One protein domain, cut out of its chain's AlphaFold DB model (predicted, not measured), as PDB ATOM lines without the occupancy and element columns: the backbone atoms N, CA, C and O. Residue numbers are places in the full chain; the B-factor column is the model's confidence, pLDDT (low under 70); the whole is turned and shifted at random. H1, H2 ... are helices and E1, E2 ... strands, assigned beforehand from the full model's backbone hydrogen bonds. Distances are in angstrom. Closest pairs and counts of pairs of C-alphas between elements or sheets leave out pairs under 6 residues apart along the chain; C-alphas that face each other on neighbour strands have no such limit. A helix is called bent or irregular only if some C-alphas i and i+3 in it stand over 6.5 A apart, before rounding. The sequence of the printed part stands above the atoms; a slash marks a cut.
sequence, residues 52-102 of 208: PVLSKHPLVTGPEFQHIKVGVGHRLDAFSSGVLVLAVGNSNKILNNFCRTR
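This is residues 52 to 102 of the 208 residues of the protein "Mitochondrial mRNA pseudouridine synthase TRUB2" of Larimichthys crocea (UniProt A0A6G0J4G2). A small body, made of a short two-stranded hairpin, E1 and E2, with helix H2 folded back alongside it, has a long arm at one end: residues 52 to 66, which include the short helix H1, stick out from it and make much of the length. The long loop between the two strands also reaches away from the body, and its residues 77 to 82 stick out. The printed part has 51 residues, with two named helices and two named strands in the order H1, E1, E2, H2; the sheet, in the order E1 - E2, is antiparallel. The class is mixed, helices and strands, with 22 residues, under half, in named elements. The whole is extended, with a radius of gyration of the C-alphas of 16.4 A, and flat, spanning 50 by 26 by 14 A.

Start at Pro 52, whose C-alpha is at (-5.850, 14.174, -19.406), and go on to H1, residues 58 to 61, 5.0 A from first to last C-alpha. Next look for E1, residues 70 to 72, which begins at C-alpha 70 at (-10.751, 36.295, -42.098) and is 6.6 A long. E2, residues 86 to 88, is 6.8 A long. H2, residues 89 to 100, follows and runs 19.0 A to C-alpha 100 at (-5.192, 46.633, -55.645). H2 is neither bent nor irregular, but only just: C-alphas 89 and 92 are 6.2 A apart.

Begin with the hairpin of E1 and E2, antiparallel at 158 degrees between their directions. C-alphas 70 and 88 face each other at 4.7 A. Look at N 71 and O 87, and at N 87 and O 71: each pair is within hydrogen-bond range at 2.9 A. Now move to H2: its closest C-alphas to E1 are those of Asn 92 and Gly 71, 5.5 A apart. Its closest to E2 are those of Leu 95 and Ala 87, 6.2 A apart. H1 is apart from E2 and from H2. In H2, 5 of 8 O i to N i+4 pairs are within hydrogen-bond range, and H1 is too short for such a pair.

The two C-alphas farthest apart are those of Pro 52 and Arg 102, 51.9 A. Without the stretches that stand free, the body has 30 residues and spans 30 by 19 by 9 A. The printed part has no cut. The link from E1 to E2, 13 residues, is long; that from H1 to E1 is short, and that from E2 to H2 is tight. The mean pLDDT of the printed part is 84.3; look for values under 70 at residues 65 to 66.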
ATOM      1  N   PRO A  52      -5.661  13.229 -18.309       86.00
ATOM      2  CA  PRO A  52      -5.850  14.174 -19.406       86.00
ATOM      3  C   PRO A  52      -5.033  13.780 -20.643       86.00
ATOM      4  O   PRO A  52      -3.864  13.402 -20.552       86.00
ATOM      5  N   VAL A  53      -5.633  13.927 -21.823       88.38
ATOM      6  CA  VAL A  53      -4.971  13.714 -23.113       88.38
ATOM      7  C   VAL A  53      -4.050  14.900 -23.401       88.38
ATOM      8  O   VAL A  53      -4.465  15.929 -23.935       88.38
ATOM      9  N   LEU A  54      -2.772  14.751 -23.045       86.12
ATOM     10  CA  LEU A  54      -1.780  15.826 -23.150       86.12
ATOM     11  C   LEU A  54      -1.458  16.244 -24.593       86.12
ATOM     12  O   LEU A  54      -1.006  17.364 -24.806       86.12
ATOM     13  N   SER A  55      -1.733  15.405 -25.596       82.88
ATOM     14  CA  SER A  55      -1.542  15.770 -27.011       82.88
ATOM     15  C   SER A  55      -2.438  16.926 -27.468       82.88
ATOM     16  O   SER A  55      -2.148  17.555 -28.479       82.88
ATOM     17  N   LYS A  56      -3.505  17.224 -26.714       79.75
ATOM     18  CA  LYS A  56      -4.401  18.370 -26.924       79.75
ATOM     19  C   LYS A  56      -4.174  19.498 -25.913       79.75
ATOM     20  O   LYS A  56      -4.980  20.416 -25.825       79.75
ATOM     21  N   HIS A  57      -3.118  19.410 -25.107       83.88
ATOM     22  CA  HIS A  57      -2.803  20.424 -24.110       83.88
ATOM     23  C   HIS A  57      -2.304  21.710 -24.795       83.88
ATOM     24  O   HIS A  57      -1.458  21.601 -25.682       83.88
ATOM     25  N   PRO A  58      -2.705  22.921 -24.355       81.69
ATOM     26  CA  PRO A  58      -2.269  24.186 -24.962       81.69
ATOM     27  C   PRO A  58      -0.748  24.386 -25.028       81.69
ATOM     28  O   PRO A  58      -0.245  25.052 -25.923       81.69
ATOM     29  N   LEU A  59       0.010  23.785 -24.103       83.88
ATOM     30  CA  LEU A  59       1.486  23.791 -24.148       83.88
ATOM     31  C   LEU A  59       2.071  22.955 -25.303       83.88
ATOM     32  O   LEU A  59       3.223  23.157 -25.666       83.88
ATOM     33  N   VAL A  60       1.294  22.021 -25.857       87.00
ATOM     34  CA  VAL A  60       1.679  21.148 -26.976       87.00
ATOM     35  C   VAL A  60       1.086  21.661 -28.288       87.00
ATOM     36  O   VAL A  60       1.798  21.780 -29.279       87.00
ATOM     37  N   THR A  61      -0.208  21.994 -28.304       81.25
ATOM     38  CA  THR A  61      -0.915  22.471 -29.507       81.25
ATOM     39  C   THR A  61      -0.743  23.965 -29.768       81.25
ATOM     40  O   THR A  61      -1.071  24.437 -30.855       81.25
ATOM     41  N   GLY A  62      -0.250  24.715 -28.782       78.31
ATOM     42  CA  GLY A  62      -0.270  26.170 -28.786       78.31
ATOM     43  C   GLY A  62      -1.614  26.744 -28.311       78.31
ATOM     44  O   GLY A  62      -2.557  25.996 -28.028       78.31
ATOM     45  N   PRO A  63      -1.702  28.081 -28.194       73.44
ATOM     46  CA  PRO A  63      -2.925  28.767 -27.793       73.44
ATOM     47  C   PRO A  63      -4.061  28.510 -28.788       73.44
ATOM     48  O   PRO A  63      -3.862  28.537 -30.003       73.44
ATOM     49  N   GLU A  64      -5.269  28.298 -28.271       70.81
ATOM     50  CA  GLU A  64      -6.458  28.151 -29.107       70.81
ATOM     51  C   GLU A  64      -6.782  29.469 -29.824       70.81
ATOM     52  O   GLU A  64      -6.853  30.541 -29.216       70.81
ATOM     53  N   PHE A  65      -7.002  29.403 -31.137       68.38
ATOM     54  CA  PHE A  65      -7.386  30.570 -31.924       68.38
ATOM     55  C   PHE A  65      -8.874  30.879 -31.732       68.38
ATOM     56  O   PHE A  65      -9.713  30.410 -32.493       68.38
ATOM     57  N   GLN A  66      -9.196  31.705 -30.736       68.38
ATOM     58  CA  GLN A  66     -10.576  32.134 -30.454       68.38
ATOM     59  C   GLN A  66     -11.054  33.288 -31.351       68.38
ATOM     60  O   GLN A  66     -12.244  33.555 -31.450       68.38
ATOM     61  N   HIS A  67     -10.138  34.001 -32.014       73.12
ATOM     62  CA  HIS A  67     -10.476  35.162 -32.843       73.12
ATOM     63  C   HIS A  67      -9.739  35.137 -34.180       73.12
ATOM     64  O   HIS A  67      -8.792  35.891 -34.428       73.12
ATOM     65  N   ILE A  68     -10.198  34.266 -35.074       80.88
ATOM     66  CA  ILE A  68      -9.668  34.175 -36.430       80.88
ATOM     67  C   ILE A  68     -10.285  35.290 -37.278       80.88
ATOM     68  O   ILE A  68     -11.450  35.234 -37.676       80.88
ATOM     69  N   LYS A  69      -9.484  36.317 -37.581       84.94
ATOM     70  CA  LYS A  69      -9.865  37.376 -38.525       84.94
ATOM     71  C   LYS A  69      -9.694  36.877 -39.953       84.94
ATOM     72  O   LYS A  69      -8.558  36.713 -40.395       84.94
ATOM     73  N   VAL A  70     -10.788  36.689 -40.683       88.94
ATOM     74  CA  VAL A  70     -10.751  36.295 -42.098       88.94
ATOM     75  C   VAL A  70     -11.178  37.459 -42.980       88.94
ATOM     76  O   VAL A  70     -12.274  37.994 -42.830       88.94
ATOM     77  N   GLY A  71     -10.308  37.851 -43.901       88.75
ATOM     78  CA  GLY A  71     -10.599  38.790 -44.971       88.75
ATOM     79  C   GLY A  71     -10.908  38.037 -46.255       88.75
ATOM     80  O   GLY A  71     -10.253  37.050 -46.588       88.75
ATOM     81  N   VAL A  72     -11.907  38.520 -46.984       88.88
ATOM     82  CA  VAL A  72     -12.268  38.009 -48.307       88.88
ATOM     83  C   VAL A  72     -11.773  39.009 -49.336       88.88
ATOM     84  O   VAL A  72     -12.031  40.201 -49.180       88.88
ATOM     85  N   GLY A  73     -11.044  38.535 -50.348       86.75
ATOM     86  CA  GLY A  73     -10.586  39.377 -51.449       86.75
ATOM     87  C   GLY A  73     -11.746  39.739 -52.375       86.75
ATOM     88  O   GLY A  73     -12.702  40.413 -51.991       86.75
ATOM     89  N   HIS A  74     -11.703  39.246 -53.610       83.81
ATOM     90  CA  HIS A  74     -12.827  39.397 -54.532       83.81
ATOM     91  C   HIS A  74     -13.904  38.367 -54.216       83.81
ATOM     92  O   HIS A  74     -13.633  37.169 -54.175       83.81
ATOM     93  N   ARG A  75     -15.126  38.843 -53.968       82.94
ATOM     94  CA  ARG A  75     -16.269  37.973 -53.695       82.94
ATOM     95  C   ARG A  75     -16.718  37.283 -54.981       82.94
ATOM     96  O   ARG A  75     -16.805  37.926 -56.021       82.94
ATOM     97  N   LEU A  76     -17.014  35.993 -54.866       85.94
ATOM     98  CA  LEU A  76     -17.775  35.249 -55.864       85.94
ATOM     99  C   LEU A  76     -19.266  35.370 -55.545       85.94
ATOM    100  O   LEU A  76     -19.655  35.391 -54.370       85.94
ATOM    101  N   ASP A  77     -20.087  35.426 -56.588       82.75
ATOM    102  CA  ASP A  77     -21.538  35.423 -56.440       82.75
ATOM    103  C   ASP A  77     -22.042  34.096 -55.876       82.75
ATOM    104  O   ASP A  77     -21.400  33.052 -55.987       82.75
ATOM    105  N   ALA A  78     -23.225  34.128 -55.256       82.25
ATOM    106  CA  ALA A  78     -23.789  32.972 -54.561       82.25
ATOM    107  C   ALA A  78     -24.025  31.752 -55.463       82.25
ATOM    108  O   ALA A  78     -24.092  30.629 -54.963       82.25
ATOM    109  N   PHE A  79     -24.176  31.990 -56.764       82.19
ATOM    110  CA  PHE A  79     -24.452  30.973 -57.771       82.19
ATOM    111  C   PHE A  79     -23.238  30.631 -58.635       82.19
ATOM    112  O   PHE A  79     -23.349  29.823 -59.549       82.19
ATOM    113  N   SER A  80     -22.088  31.229 -58.331       85.69
ATOM    114  CA  SER A  80     -20.843  31.006 -59.050       85.69
ATOM    115  C   SER A  80     -19.935  30.086 -58.243       85.69
ATOM    116  O   SER A  80     -19.873  30.147 -57.013       85.69
ATOM    117  N   SER A  81     -19.182  29.249 -58.944       88.75
ATOM    118  CA  SER A  81     -18.081  28.470 -58.379       88.75
ATOM    119  C   SER A  81     -16.752  28.981 -58.918       88.75
ATOM    120  O   SER A  81     -16.690  29.469 -60.045       88.75
ATOM    121  N   GLY A  82     -15.674  28.841 -58.150       90.50
ATOM    122  CA  GLY A  82     -14.348  29.213 -58.626       90.50
ATOM    123  C   GLY A  82     -13.352  29.451 -57.505       90.50
ATOM    124  O   GLY A  82     -13.506  28.962 -56.386       90.50
ATOM    125  N   VAL A  83     -12.322  30.227 -57.828       90.88
ATOM    126  CA  VAL A  83     -11.246  30.571 -56.899       90.88
ATOM    127  C   VAL A  83     -11.679  31.735 -56.009       90.88
ATOM    128  O   VAL A  83     -11.957  32.830 -56.495       90.88
ATOM    129  N   LEU A  84     -11.697  31.506 -54.695       90.25
ATOM    130  CA  LEU A  84     -11.940  32.531 -53.682       90.25
ATOM    131  C   LEU A  84     -10.671  32.746 -52.858       90.25
ATOM    132  O   LEU A  84     -10.237  31.854 -52.131       90.25
ATOM    133  N   VAL A  85     -10.089  33.940 -52.950       89.88
ATOM    134  CA  VAL A  85      -8.895  34.293 -52.172       89.88
ATOM    135  C   VAL A  85      -9.308  34.784 -50.790       89.88
ATOM    136  O   VAL A  85     -10.091  35.731 -50.655       89.88
ATOM    137  N   LEU A  86      -8.742  34.148 -49.767       91.88
ATOM    138  CA  LEU A  86      -8.960  34.463 -48.362       91.88
ATOM    139  C   LEU A  86      -7.631  34.793 -47.695       91.88
ATOM    140  O   LEU A  86      -6.605  34.188 -48.002       91.88
ATOM    141  N   ALA A  87      -7.662  35.718 -46.745       91.81
ATOM    142  CA  ALA A  87      -6.537  35.970 -45.860       91.81
ATOM    143  C   ALA A  87      -6.950  35.791 -44.405       91.81
ATOM    144  O   ALA A  87      -8.094  36.031 -44.029       91.81
ATOM    145  N   VAL A  88      -5.998  35.351 -43.587       90.81
ATOM    146  CA  VAL A  88      -6.223  35.020 -42.181       90.81
ATOM    147  C   VAL A  88      -5.285  35.846 -41.305       90.81
ATOM    148  O   VAL A  88      -4.108  36.029 -41.618       90.81
ATOM    149  N   GLY A  89      -5.808  36.373 -40.199       88.69
ATOM    150  CA  GLY A  89      -5.045  37.109 -39.197       88.69
ATOM    151  C   GLY A  89      -4.391  38.375 -39.756       88.69
ATOM    152  O   GLY A  89      -5.062  39.266 -40.281       88.69
ATOM    153  N   ASN A  90      -3.068  38.478 -39.620       86.69
ATOM    154  CA  ASN A  90      -2.311  39.661 -40.037       86.69
ATOM    155  C   ASN A  90      -2.155  39.763 -41.569       86.69
ATOM    156  O   ASN A  90      -1.981  40.865 -42.093       86.69
ATOM    157  N   SER A  91      -2.309  38.653 -42.303       88.00
ATOM    158  CA  SER A  91      -2.231  38.621 -43.773       88.00
ATOM    159  C   SER A  91      -3.366  39.389 -44.455       88.00
ATOM    160  O   SER A  91      -3.264  39.716 -45.635       88.00
ATOM    161  N   ASN A  92      -4.414  39.772 -43.715       88.81
ATOM    162  CA  ASN A  92      -5.457  40.683 -44.198       88.81
ATOM    163  C   ASN A  92      -4.895  42.026 -44.697       88.81
ATOM    164  O   ASN A  92      -5.458  42.633 -45.605       88.81
ATOM    165  N   LYS A  93      -3.750  42.469 -44.158       89.00
ATOM    166  CA  LYS A  93      -3.042  43.661 -44.649       89.00
ATOM    167  C   LYS A  93      -2.513  43.459 -46.073       89.00
ATOM    168  O   LYS A  93      -2.642  44.348 -46.909       89.00
ATOM    169  N   ILE A  94      -1.968  42.274 -46.353       90.81
ATOM    170  CA  ILE A  94      -1.437  41.896 -47.669       90.81
ATOM    171  C   ILE A  94      -2.583  41.719 -48.668       90.81
ATOM    172  O   ILE A  94      -2.464  42.146 -49.812       90.81
ATOM    173  N   LEU A  95      -3.721  41.171 -48.228       90.75
ATOM    174  CA  LEU A  95      -4.908  40.997 -49.067       90.75
ATOM    175  C   LEU A  95      -5.392  42.314 -49.685       90.75
ATOM    176  O   LEU A  95      -5.777  42.334 -50.850       90.75
ATOM    177  N   ASN A  96      -5.340  43.418 -48.935       84.50
ATOM    178  CA  ASN A  96      -5.710  44.731 -49.461       84.50
ATOM    179  C   ASN A  96      -4.769  45.183 -50.592       84.50
ATOM    180  O   ASN A  96      -5.231  45.729 -51.590       84.50
ATOM    181  N   ASN A  97      -3.467  44.908 -50.471       87.00
ATOM    182  CA  ASN A  97      -2.510  45.176 -51.547       87.00
ATOM    183  C   ASN A  97      -2.775  44.266 -52.749       87.00
ATOM    184  O   ASN A  97      -2.857  44.762 -53.865       87.00
ATOM    185  N   PHE A  98      -3.011  42.970 -52.523       86.81
ATOM    186  CA  PHE A  98      -3.380  42.025 -53.580       86.81
ATOM    187  C   PHE A  98      -4.636  42.475 -54.345       86.81
ATOM    188  O   PHE A  98      -4.637  42.499 -55.570       86.81
ATOM    189  N   CYS A  99      -5.681  42.934 -53.653       82.75
ATOM    190  CA  CYS A  99      -6.903  43.421 -54.305       82.75
ATOM    191  C   CYS A  99      -6.699  44.714 -55.115       82.75
ATOM    192  O   CYS A  99      -7.550  45.050 -55.937       82.75
ATOM    193  N   ARG A 100      -5.603  45.447 -54.873       79.38
ATOM    194  CA  ARG A 100      -5.192  46.633 -55.645       79.38
ATOM    195  C   ARG A 100      -4.251  46.298 -56.801       79.38
ATOM    196  O   ARG A 100      -4.039  47.151 -57.656       79.38
ATOM    197  N   THR A 101      -3.665  45.102 -56.822       80.12
ATOM    198  CA  THR A 101      -2.842  44.664 -57.955       80.12
ATOM    199  C   THR A 101      -3.713  44.321 -59.161       80.12
ATOM    200  O   THR A 101      -4.851  43.868 -59.013       80.12
ATOM    201  N   ARG A 102      -3.159  44.523 -60.362       73.56
ATOM    202  CA  ARG A 102      -3.801  44.219 -61.649       73.56
ATOM    203  C   ARG A 102      -3.780  42.714 -61.907       73.56
ATOM    204  O   ARG A 102      -3.019  42.214 -62.725       73.56
TER     205      ARG A 102